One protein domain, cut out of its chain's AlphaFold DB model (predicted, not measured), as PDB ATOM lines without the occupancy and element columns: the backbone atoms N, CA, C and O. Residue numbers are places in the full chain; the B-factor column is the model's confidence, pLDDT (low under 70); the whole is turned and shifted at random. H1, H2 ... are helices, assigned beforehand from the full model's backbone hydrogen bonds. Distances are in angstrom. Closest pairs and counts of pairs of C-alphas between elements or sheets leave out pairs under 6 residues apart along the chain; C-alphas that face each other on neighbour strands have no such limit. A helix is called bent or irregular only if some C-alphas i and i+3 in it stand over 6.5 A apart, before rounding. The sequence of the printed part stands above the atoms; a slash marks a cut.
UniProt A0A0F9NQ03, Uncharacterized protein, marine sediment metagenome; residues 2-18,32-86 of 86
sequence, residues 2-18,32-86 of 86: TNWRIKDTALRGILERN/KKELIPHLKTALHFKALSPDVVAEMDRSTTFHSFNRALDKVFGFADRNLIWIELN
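AT A GLANCE: This is residues 2 to 18 and 32 to 86 of the 86 residues of an uncharacterized protein of marine sediment metagenome (UniProt A0A0F9NQ03). Four helices stand side by side in an open, up-and-down arrangement, each turned back against the one before, so that H1, H2, H3 and H4 follow one another round a C whose gap lies between H1 and H4. The unnamed ends of the printed part, residues 2 to 8 and 79 to 86, lie beyond the start of H1 and the finish of H4, at the same end of the set. The printed part has 72 residues with four named helices, H1 to H4 in that order, and no named strand; the class is all helix, with 45 residues in the helices. The whole is compact, with a radius of gyration of the C-alphas of 12.0 A, and spans 36 by 25 by 19 A.

HOW THE PARTS SIT: H1, residues 9 to 17, touches H2, residues 32 to 41, at a shallow tilt of 8 degrees, opposite ways; their closest C-alphas are those of Ile 14 and Glu 34, 6.5 A apart. H2 and H3, residues 50 to 58, form a helical hairpin. They touch at a shallow tilt of 14 degrees, with the C-alphas of Ile 36 and Val 53 closest at 6.6 A. H3 and H4, residues 62 to 78, form a second helical hairpin. Here the tilt is a shallow 23 degrees, and the closest C-alphas are those of Met 56 and Ala 68, 5.5 A apart. H1 and H3, H1 and H4, and H2 and H4 are apart. In H1 and H3 every O i to N i+4 pair is within hydrogen-bond range; in H2 5 of 6 are, and in H4 12 of 13.

IN THESE COORDINATES: H1 begins at C-alpha 9, (27.111, 35.199, 14.897), and measures 12.3 A from first to last C-alpha. H2 measures 13.9 A; it is neither bent nor irregular, but only just: C-alphas 33 and 36 are 6.2 A apart. H3 measures 12.4 A and begins at C-alpha 50, (15.122, 18.638, 7.034). H4, the longest helix with 17 residues, measures 23.6 A and ends at C-alpha 78, (12.381, 27.513, 21.126).

THE WHOLE: The two C-alphas farthest apart are those of Thr 2 and Thr 61, at 37.1 A. Residues 19 to 31 are not printed; they belong to the link from H1 to H2, and across the cut C-alphas 18 and 32 are 9.5 A apart. Of the links that are printed whole, H2 to H3 is short, with 8 residues, and H3 to H4 is tight, with 3. The mean pLDDT of the printed part is 77.1; it is under 70 at residues 2 to 9, 12 to 13, 16 to 18 and 82 to 86.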
ATOM      1  N   THR A   2      21.804  19.759  29.154       33.34
ATOM      2  CA  THR A   2      22.810  20.567  28.461       33.34
ATOM      3  C   THR A   2      22.168  21.885  28.042       33.34
ATOM      4  O   THR A   2      21.414  21.938  27.075       33.34
ATOM      5  N   ASN A   3      22.409  22.926  28.843       33.62
ATOM      6  CA  ASN A   3      22.051  24.312  28.549       33.62
ATOM      7  C   ASN A   3      22.926  24.812  27.391       33.62
ATOM      8  O   ASN A   3      23.998  25.367  27.619       33.62
ATOM      9  N   TRP A   4      22.497  24.596  26.152       39.94
ATOM     10  CA  TRP A   4      23.166  25.182  24.994       39.94
ATOM     11  C   TRP A   4      22.613  26.593  24.772       39.94
ATOM     12  O   TRP A   4      21.559  26.762  24.177       39.94
ATOM     13  N   ARG A   5      23.309  27.606  25.300       47.38
ATOM     14  CA  ARG A   5      23.109  29.022  24.950       47.38
ATOM     15  C   ARG A   5      24.231  29.395  23.975       47.38
ATOM     16  O   ARG A   5      25.359  29.583  24.428       47.38
ATOM     17  N   ILE A   6      23.984  29.401  22.661       51.56
ATOM     18  CA  ILE A   6      25.029  29.638  21.639       51.56
ATOM     19  C   ILE A   6      24.599  30.745  20.677       51.56
ATOM     20  O   ILE A   6      23.879  30.484  19.720       51.56
ATOM     21  N   LYS A   7      25.144  31.952  20.866       61.53
ATOM     22  CA  LYS A   7      24.994  33.070  19.925       61.53
ATOM     23  C   LYS A   7      25.582  32.696  18.560       61.53
ATOM     24  O   LYS A   7      26.799  32.597  18.412       61.53
ATOM     25  N   ASP A   8      24.724  32.514  17.562       68.44
ATOM     26  CA  ASP A   8      25.138  32.177  16.201       68.44
ATOM     27  C   ASP A   8      25.447  33.436  15.373       68.44
ATOM     28  O   ASP A   8      24.645  33.921  14.572       68.44
ATOM     29  N   THR A   9      26.632  34.001  15.603       67.81
ATOM     30  CA  THR A   9      27.111  35.199  14.897       67.81
ATOM     31  C   THR A   9      27.335  34.966  13.404       67.81
ATOM     32  O   THR A   9      27.273  35.918  12.630       67.81
ATOM     33  N   ALA A  10      27.585  33.720  12.990       70.50
ATOM     34  CA  ALA A  10      27.767  33.368  11.586       70.50
ATOM     35  C   ALA A  10      26.438  33.459  10.830       70.50
ATOM     36  O   ALA A  10      26.380  34.086   9.775       70.50
ATOM     37  N   LEU A  11      25.359  32.931  11.411       73.75
ATOM     38  CA  LEU A  11      24.018  33.046  10.846       73.75
ATOM     39  C   LEU A  11      23.587  34.508  10.676       73.75
ATOM     40  O   LEU A  11      23.104  34.887   9.612       73.75
ATOM     41  N   ARG A  12      23.827  35.349  11.687       69.94
ATOM     42  CA  ARG A  12      23.550  36.791  11.602       69.94
ATOM     43  C   ARG A  12      24.319  37.462  10.456       69.94
ATOM     44  O   ARG A  12      23.717  38.180   9.667       69.94
ATOM     45  N   GLY A  13      25.615  37.175  10.318       69.94
ATOM     46  CA  GLY A  13      26.435  37.732   9.236       69.94
ATOM     47  C   GLY A  13      26.047  37.244   7.834       69.94
ATOM     48  O   GLY A  13      26.256  37.960   6.859       69.94
ATOM     49  N   ILE A  14      25.475  36.046   7.701       74.31
ATOM     50  CA  ILE A  14      24.939  35.555   6.420       74.31
ATOM     51  C   ILE A  14      23.703  36.360   6.006       74.31
ATOM     52  O   ILE A  14      23.568  36.715   4.836       74.31
ATOM     53  N   LEU A  15      22.821  36.654   6.964       72.94
ATOM     54  CA  LEU A  15      21.582  37.391   6.718       72.94
ATOM     55  C   LEU A  15      21.850  38.875   6.432       72.94
ATOM     56  O   LEU A  15      21.290  39.411   5.488       72.94
ATOM     57  N   GLU A  16      22.750  39.516   7.181       69.88
ATOM     58  CA  GLU A  16      23.061  40.948   7.015       69.88
ATOM     59  C   GLU A  16      23.825  41.272   5.714       69.88
ATOM     60  O   GLU A  16      23.744  42.392   5.222       69.88
ATOM     61  N   ARG A  17      24.596  40.331   5.145       65.50
ATOM     62  CA  ARG A  17      25.427  40.586   3.945       65.50
ATOM     63  C   ARG A  17      24.694  40.439   2.614       65.50
ATOM     64  O   ARG A  17      25.226  40.875   1.600       65.50
ATOM     65  N   ASN A  18      23.543  39.779   2.611       63.09
ATOM     66  CA  ASN A  18      22.804  39.416   1.402       63.09
ATOM     67  C   ASN A  18      21.395  40.033   1.416       63.09
ATOM     68  O   ASN A  18      20.437  39.400   0.971       63.09
ATOM     69  N   LYS A  32      21.014  31.618   0.418       87.44
ATOM     70  CA  LYS A  32      20.923  30.149   0.471       87.44
ATOM     71  C   LYS A  32      22.266  29.441   0.403       87.44
ATOM     72  O   LYS A  32      22.463  28.468   1.134       87.44
ATOM     73  N   LYS A  33      23.158  29.886  -0.493       87.75
ATOM     74  CA  LYS A  33      24.480  29.266  -0.692       87.75
ATOM     75  C   LYS A  33      25.280  29.234   0.601       87.75
ATOM     76  O   LYS A  33      26.044  28.298   0.803       87.75
ATOM     77  N   GLU A  34      25.090  30.218   1.469       85.88
ATOM     78  CA  GLU A  34      25.788  30.303   2.748       85.88
ATOM     79  C   GLU A  34      24.965  29.708   3.900       85.88
ATOM     80  O   GLU A  34      25.487  28.958   4.726       85.88
ATOM     81  N   LEU A  35      23.658  29.976   3.924       86.31
ATOM     82  CA  LEU A  35      22.756  29.574   4.998       86.31
ATOM     83  C   LEU A  35      22.538  28.060   5.060       86.31
ATOM     84  O   LEU A  35      22.565  27.473   6.140       86.31
ATOM     85  N   ILE A  36      22.325  27.400   3.920       89.00
ATOM     86  CA  ILE A  36      22.022  25.962   3.892       89.00
ATOM     87  C   ILE A  36      23.201  25.128   4.426       89.00
ATOM     88  O   ILE A  36      22.968  24.257   5.272       89.00
ATOM     89  N   PRO A  37      24.460  25.351   3.992       89.25
ATOM     90  CA  PRO A  37      25.613  24.675   4.585       89.25
ATOM     91  C   PRO A  37      25.764  24.955   6.079       89.25
ATOM     92  O   PRO A  37      26.052  24.034   6.846       89.25
ATOM     93  N   HIS A  38      25.521  26.198   6.501       86.50
ATOM     94  CA  HIS A  38      25.585  26.579   7.907       86.50
ATOM     95  C   HIS A  38      24.586  25.779   8.750       86.50
ATOM     96  O   HIS A  38      24.984  25.085   9.682       86.50
ATOM     97  N   LEU A  39      23.311  25.736   8.353       87.06
ATOM     98  CA  LEU A  39      22.273  24.973   9.059       87.06
ATOM     99  C   LEU A  39      22.539  23.459   9.092       87.06
ATOM    100  O   LEU A  39      22.143  22.787  10.042       87.06
ATOM    101  N   LYS A  40      23.214  22.906   8.075       85.75
ATOM    102  CA  LYS A  40      23.576  21.476   8.019       85.75
ATOM    103  C   LYS A  40      24.756  21.109   8.921       85.75
ATOM    104  O   LYS A  40      24.853  19.963   9.352       85.75
ATOM    105  N   THR A  41      25.672  22.044   9.157       84.69
ATOM    106  CA  THR A  41      26.929  21.802   9.889       84.69
ATOM    107  C   THR A  41      26.869  22.271  11.340       84.69
ATOM    108  O   THR A  41      27.510  21.677  12.208       84.69
ATOM    109  N   ALA A  42      26.066  23.293  11.623       82.62
ATOM    110  CA  ALA A  42      25.852  23.836  12.951       82.62
ATOM    111  C   ALA A  42      25.197  22.806  13.889       82.62
ATOM    112  O   ALA A  42      24.060  22.374  13.689       82.62
ATOM    113  N   LEU A  43      25.904  22.441  14.965       80.81
ATOM    114  CA  LEU A  43      25.468  21.411  15.917       80.81
ATOM    115  C   LEU A  43      24.106  21.739  16.559       80.81
ATOM    116  O   LEU A  43      23.293  20.846  16.789       80.81
ATOM    117  N   HIS A  44      23.845  23.019  16.819       80.94
ATOM    118  CA  HIS A  44      22.605  23.523  17.416       80.94
ATOM    119  C   HIS A  44      21.405  23.495  16.459       80.94
ATOM    120  O   HIS A  44      20.271  23.451  16.926       80.94
ATOM    121  N   PHE A  45      21.633  23.421  15.146       83.94
ATOM    122  CA  PHE A  45      20.584  23.228  14.138       83.94
ATOM    123  C   PHE A  45      20.405  21.768  13.718       83.94
ATOM    124  O   PHE A  45      19.537  21.471  12.905       83.94
ATOM    125  N   LYS A  46      21.137  20.816  14.310       83.69
ATOM    126  CA  LYS A  46      21.037  19.390  13.947       83.69
ATOM    127  C   LYS A  46      19.624  18.807  14.102       83.69
ATOM    128  O   LYS A  46      19.278  17.862  13.401       83.69
ATOM    129  N   ALA A  47      18.826  19.344  15.027       85.81
ATOM    130  CA  ALA A  47      17.435  18.936  15.239       85.81
ATOM    131  C   ALA A  47      16.418  19.765  14.427       85.81
ATOM    132  O   ALA A  47      15.214  19.538  14.550       85.81
ATOM    133  N   LEU A  48      16.877  20.719  13.609       87.44
ATOM    134  CA  LEU A  48      16.024  21.433  12.667       87.44
ATOM    135  C   LEU A  48      15.463  20.430  11.657       87.44
ATOM    136  O   LEU A  48      16.192  19.586  11.133       87.44
ATOM    137  N   SER A  49      14.162  20.525  11.378       89.62
ATOM    138  CA  SER A  49      13.533  19.623  10.413       89.62
ATOM    139  C   SER A  49      14.207  19.751   9.037       89.62
ATOM    140  O   SER A  49      14.315  20.872   8.523       89.62
ATOM    141  N   PRO A  50      14.600  18.631   8.398       89.00
ATOM    142  CA  PRO A  50      15.122  18.638   7.034       89.00
ATOM    143  C   PRO A  50      14.170  19.294   6.027       89.00
ATOM    144  O   PRO A  50      14.627  19.888   5.052       89.00
ATOM    145  N   ASP A  51      12.859  19.252   6.286       90.62
ATOM    146  CA  ASP A  51      11.845  19.867   5.425       90.62
ATOM    147  C   ASP A  51      11.997  21.388   5.350       90.62
ATOM    148  O   ASP A  51      11.785  21.973   4.292       90.62
ATOM    149  N   VAL A  52      12.418  22.025   6.450       89.75
ATOM    150  CA  VAL A  52      12.666  23.476   6.497       89.75
ATOM    151  C   VAL A  52      13.848  23.828   5.595       89.75
ATOM    152  O   VAL A  52      13.781  24.782   4.824       89.75
ATOM    153  N   VAL A  53      14.907  23.012   5.621       89.31
ATOM    154  CA  VAL A  53      16.073  23.181   4.743       89.31
ATOM    155  C   VAL A  53      15.698  22.954   3.277       89.31
ATOM    156  O   VAL A  53      16.115  23.725   2.417       89.31
ATOM    157  N   ALA A  54      14.870  21.950   2.986       91.00
ATOM    158  CA  ALA A  54      14.378  21.687   1.635       91.00
ATOM    159  C   ALA A  54      13.419  22.778   1.118       91.00
ATOM    160  O   ALA A  54      13.323  23.009  -0.086       91.00
ATOM    161  N   GLU A  55      12.662  23.434   1.994       91.25
ATOM    162  CA  GLU A  55      11.806  24.575   1.645       91.25
ATOM    163  C   GLU A  55      12.636  25.828   1.344       91.25
ATOM    164  O   GLU A  55      12.404  26.471   0.319       91.25
ATOM    165  N   MET A  56      13.670  26.111   2.149       89.69
ATOM    166  CA  MET A  56      14.663  27.140   1.816       89.69
ATOM    167  C   MET A  56      15.300  26.856   0.459       89.69
ATOM    168  O   MET A  56      15.291  27.727  -0.403       89.69
ATOM    169  N   ASP A  57      15.783  25.636   0.222       90.06
ATOM    170  CA  ASP A  57      16.456  25.272  -1.029       90.06
ATOM    171  C   ASP A  57      15.561  25.484  -2.262       90.06
ATOM    172  O   ASP A  57      16.010  26.024  -3.273       90.06
ATOM    173  N   ARG A  58      14.258  25.201  -2.144       90.06
ATOM    174  CA  ARG A  58      13.265  25.374  -3.221       90.06
ATOM    175  C   ARG A  58      12.730  26.797  -3.406       90.06
ATOM    176  O   ARG A  58      12.059  27.050  -4.400       90.06
ATOM    177  N   SER A  59      12.985  27.713  -2.475       88.12
ATOM    178  CA  SER A  59      12.436  29.079  -2.535       88.12
ATOM    179  C   SER A  59      12.981  29.859  -3.741       88.12
ATOM    180  O   SER A  59      14.137  29.718  -4.092       88.12
ATOM    181  N   THR A  60      12.216  30.702  -4.413       83.06
ATOM    182  CA  THR A  60      12.758  31.516  -5.533       83.06
ATOM    183  C   THR A  60      12.480  33.001  -5.361       83.06
ATOM    184  O   THR A  60      12.881  33.803  -6.193       83.06
ATOM    185  N   THR A  61      11.808  33.346  -4.264       82.25
ATOM    186  CA  THR A  61      11.362  34.688  -3.900       82.25
ATOM    187  C   THR A  61      11.658  34.928  -2.427       82.25
ATOM    188  O   THR A  61      11.673  33.973  -1.642       82.25
ATOM    189  N   PHE A  62      11.813  36.186  -2.026       78.44
ATOM    190  CA  PHE A  62      11.897  36.601  -0.631       78.44
ATOM    191  C   PHE A  62      10.696  36.102   0.152       78.44
ATOM    192  O   PHE A  62      10.861  35.592   1.250       78.44
ATOM    193  N   HIS A  63       9.485  36.148  -0.411       81.25
ATOM    194  CA  HIS A  63       8.302  35.677   0.311       81.25
ATOM    195  C   HIS A  63       8.392  34.189   0.697       81.25
ATOM    196  O   HIS A  63       8.123  33.819   1.840       81.25
ATOM    197  N   SER A  64       8.776  33.320  -0.245       85.00
ATOM    198  CA  SER A  64       8.927  31.883   0.031       85.00
ATOM    199  C   SER A  64      10.114  31.598   0.952       85.00
ATOM    200  O   SER A  64       9.997  30.788   1.874       85.00
ATOM    201  N   PHE A  65      11.213  32.325   0.757       84.25
ATOM    202  CA  PHE A  65      12.421  32.194   1.555       84.25
ATOM    203  C   PHE A  65      12.217  32.664   3.003       84.25
ATOM    204  O   PHE A  65      12.556  31.935   3.934       84.25
ATOM    205  N   ASN A  66      11.561  33.808   3.206       81.44
ATOM    206  CA  ASN A  66      11.258  34.378   4.520       81.44
ATOM    207  C   ASN A  66      10.339  33.464   5.332       81.44
ATOM    208  O   ASN A  66      10.594  33.235   6.507       81.44
ATOM    209  N   ARG A  67       9.346  32.818   4.705       86.62
ATOM    210  CA  ARG A  67       8.521  31.813   5.403       86.62
ATOM    211  C   ARG A  67       9.330  30.623   5.914       86.62
ATOM    212  O   ARG A  67       8.977  30.027   6.933       86.62
ATOM    213  N   ALA A  68      10.375  30.230   5.192       87.56
ATOM    214  CA  ALA A  68      11.259  29.160   5.625       87.56
ATOM    215  C   ALA A  68      12.230  29.653   6.715       87.56
ATOM    216  O   ALA A  68      12.441  28.940   7.697       87.56
ATOM    217  N   LEU A  69      12.732  30.890   6.608       84.94
ATOM    218  CA  LEU A  69      13.508  31.562   7.656       84.94
ATOM    219  C   LEU A  69      12.728  31.704   8.966       84.94
ATOM    220  O   LEU A  69      13.271  31.378  10.016       84.94
ATOM    221  N   ASP A  70      11.445  32.062   8.926       85.81
ATOM    222  CA  ASP A  70      10.591  32.155  10.119       85.81
ATOM    223  C   ASP A  70      10.559  30.836  10.903       85.81
ATOM    224  O   ASP A  70      10.534  30.814  12.136       85.81
ATOM    225  N   LYS A  71      10.607  29.698  10.199       88.75
ATOM    226  CA  LYS A  71      10.667  28.369  10.827       88.75
ATOM    227  C   LYS A  71      12.026  28.110  11.471       88.75
ATOM    228  O   LYS A  71      12.070  27.488  12.535       88.75
ATOM    229  N   VAL A  72      13.111  28.583  10.855       86.75
ATOM    230  CA  VAL A  72      14.465  28.545  11.433       86.75
ATOM    231  C   VAL A  72      14.523  29.408  12.688       86.75
ATOM    232  O   VAL A  72      14.965  28.921  13.728       86.75
ATOM    233  N   PHE A  73      14.014  30.641  12.630       83.38
ATOM    234  CA  PHE A  73      13.957  31.556  13.769       83.38
ATOM    235  C   PHE A  73      13.118  30.983  14.903       83.38
ATOM    236  O   PHE A  73      13.626  30.831  16.009       83.38
ATOM    237  N   GLY A  74      11.905  30.511  14.615       84.75
ATOM    238  CA  GLY A  74      11.053  29.885  15.622       84.75
ATOM    239  C   GLY A  74      11.640  28.592  16.198       84.75
ATOM    240  O   GLY A  74      11.372  28.249  17.350       84.75
ATOM    241  N   PHE A  75      12.426  27.825  15.434       86.69
ATOM    242  CA  PHE A  75      13.192  26.703  15.987       86.69
ATOM    243  C   PHE A  75      14.274  27.204  16.943       86.69
ATOM    244  O   PHE A  75      14.397  26.700  18.059       86.69
ATOM    245  N   ALA A  76      15.042  28.195  16.521       82.75
ATOM    246  CA  ALA A  76      16.171  28.690  17.276       82.75
ATOM    247  C   ALA A  76      15.755  29.464  18.545       82.75
ATOM    248  O   ALA A  76      16.408  29.301  19.573       82.75
ATOM    249  N   ASP A  77      14.611  30.153  18.545       81.25
ATOM    250  CA  ASP A  77      13.987  30.729  19.746       81.25
ATOM    251  C   ASP A  77      13.572  29.647  20.742       81.25
ATOM    252  O   ASP A  77      13.953  29.681  21.912       81.25
ATOM    253  N   ARG A  78      12.837  28.628  20.276       84.50
ATOM    254  CA  ARG A  78      12.381  27.513  21.126       84.50
ATOM    255  C   ARG A  78      13.535  26.735  21.752       84.50
ATOM    256  O   ARG A  78      13.371  26.173  22.831       84.50
ATOM    257  N   ASN A  79      14.680  26.699  21.075       80.38
ATOM    258  CA  ASN A  79      15.882  26.012  21.534       80.38
ATOM    259  C   ASN A  79      16.906  26.951  22.187       80.38
ATOM    260  O   ASN A  79      18.011  26.505  22.486       80.38
ATOM    261  N   LEU A  80      16.551  28.219  22.439       76.56
ATOM    262  CA  LEU A  80      17.405  29.206  23.111       76.56
ATOM    263  C   LEU A  80      18.780  29.392  22.447       76.56
ATOM    264  O   LEU A  80      19.780  29.674  23.111       76.56
ATOM    265  N   ILE A  81      18.820  29.253  21.123       74.69
ATOM    266  CA  ILE A  81      20.031  29.428  20.325       74.69
ATOM    267  C   ILE A  81      20.431  30.911  20.371       74.69
ATOM    268  O   ILE A  81      21.563  31.235  20.691       74.69
ATOM    269  N   TRP A  82      19.492  31.843  20.198       65.38
ATOM    270  CA  TRP A  82      19.808  33.266  20.014       65.38
ATOM    271  C   TRP A  82      20.175  34.089  21.251       65.38
ATOM    272  O   TRP A  82      20.490  35.262  21.072       65.38
ATOM    273  N   ILE A  83      20.101  33.561  22.481       52.69
ATOM    274  CA  ILE A  83      20.105  34.426  23.678       52.69
ATOM    275  C   ILE A  83      21.347  35.340  23.713       52.69
ATOM    276  O   ILE A  83      22.476  34.869  23.878       52.69
ATOM    277  N   GLU A  84      21.117  36.654  23.620       47.19
ATOM    278  CA  GLU A  84      22.091  37.677  23.992       47.19
ATOM    279  C   GLU A  84      22.354  37.591  25.496       47.19
ATOM    280  O   GLU A  84      21.440  37.664  26.319       47.19
ATOM    281  N   LEU A  85      23.623  37.407  25.864       40.66
ATOM    282  CA  LEU A  85      24.066  37.741  27.209       40.66
ATOM    283  C   LEU A  85      23.923  39.260  27.347       40.66
ATOM    284  O   LEU A  85      24.595  39.988  26.615       40.66
ATOM    285  N   ASN A  86      23.010  39.683  28.228       37.84
ATOM    286  CA  ASN A  86      22.926  41.053  28.744       37.84
ATOM    287  C   ASN A  86      24.305  41.597  29.131       37.84
ATOM    288  O   ASN A  86      25.087  40.817  29.728       37.84
TER     289      ASN A  86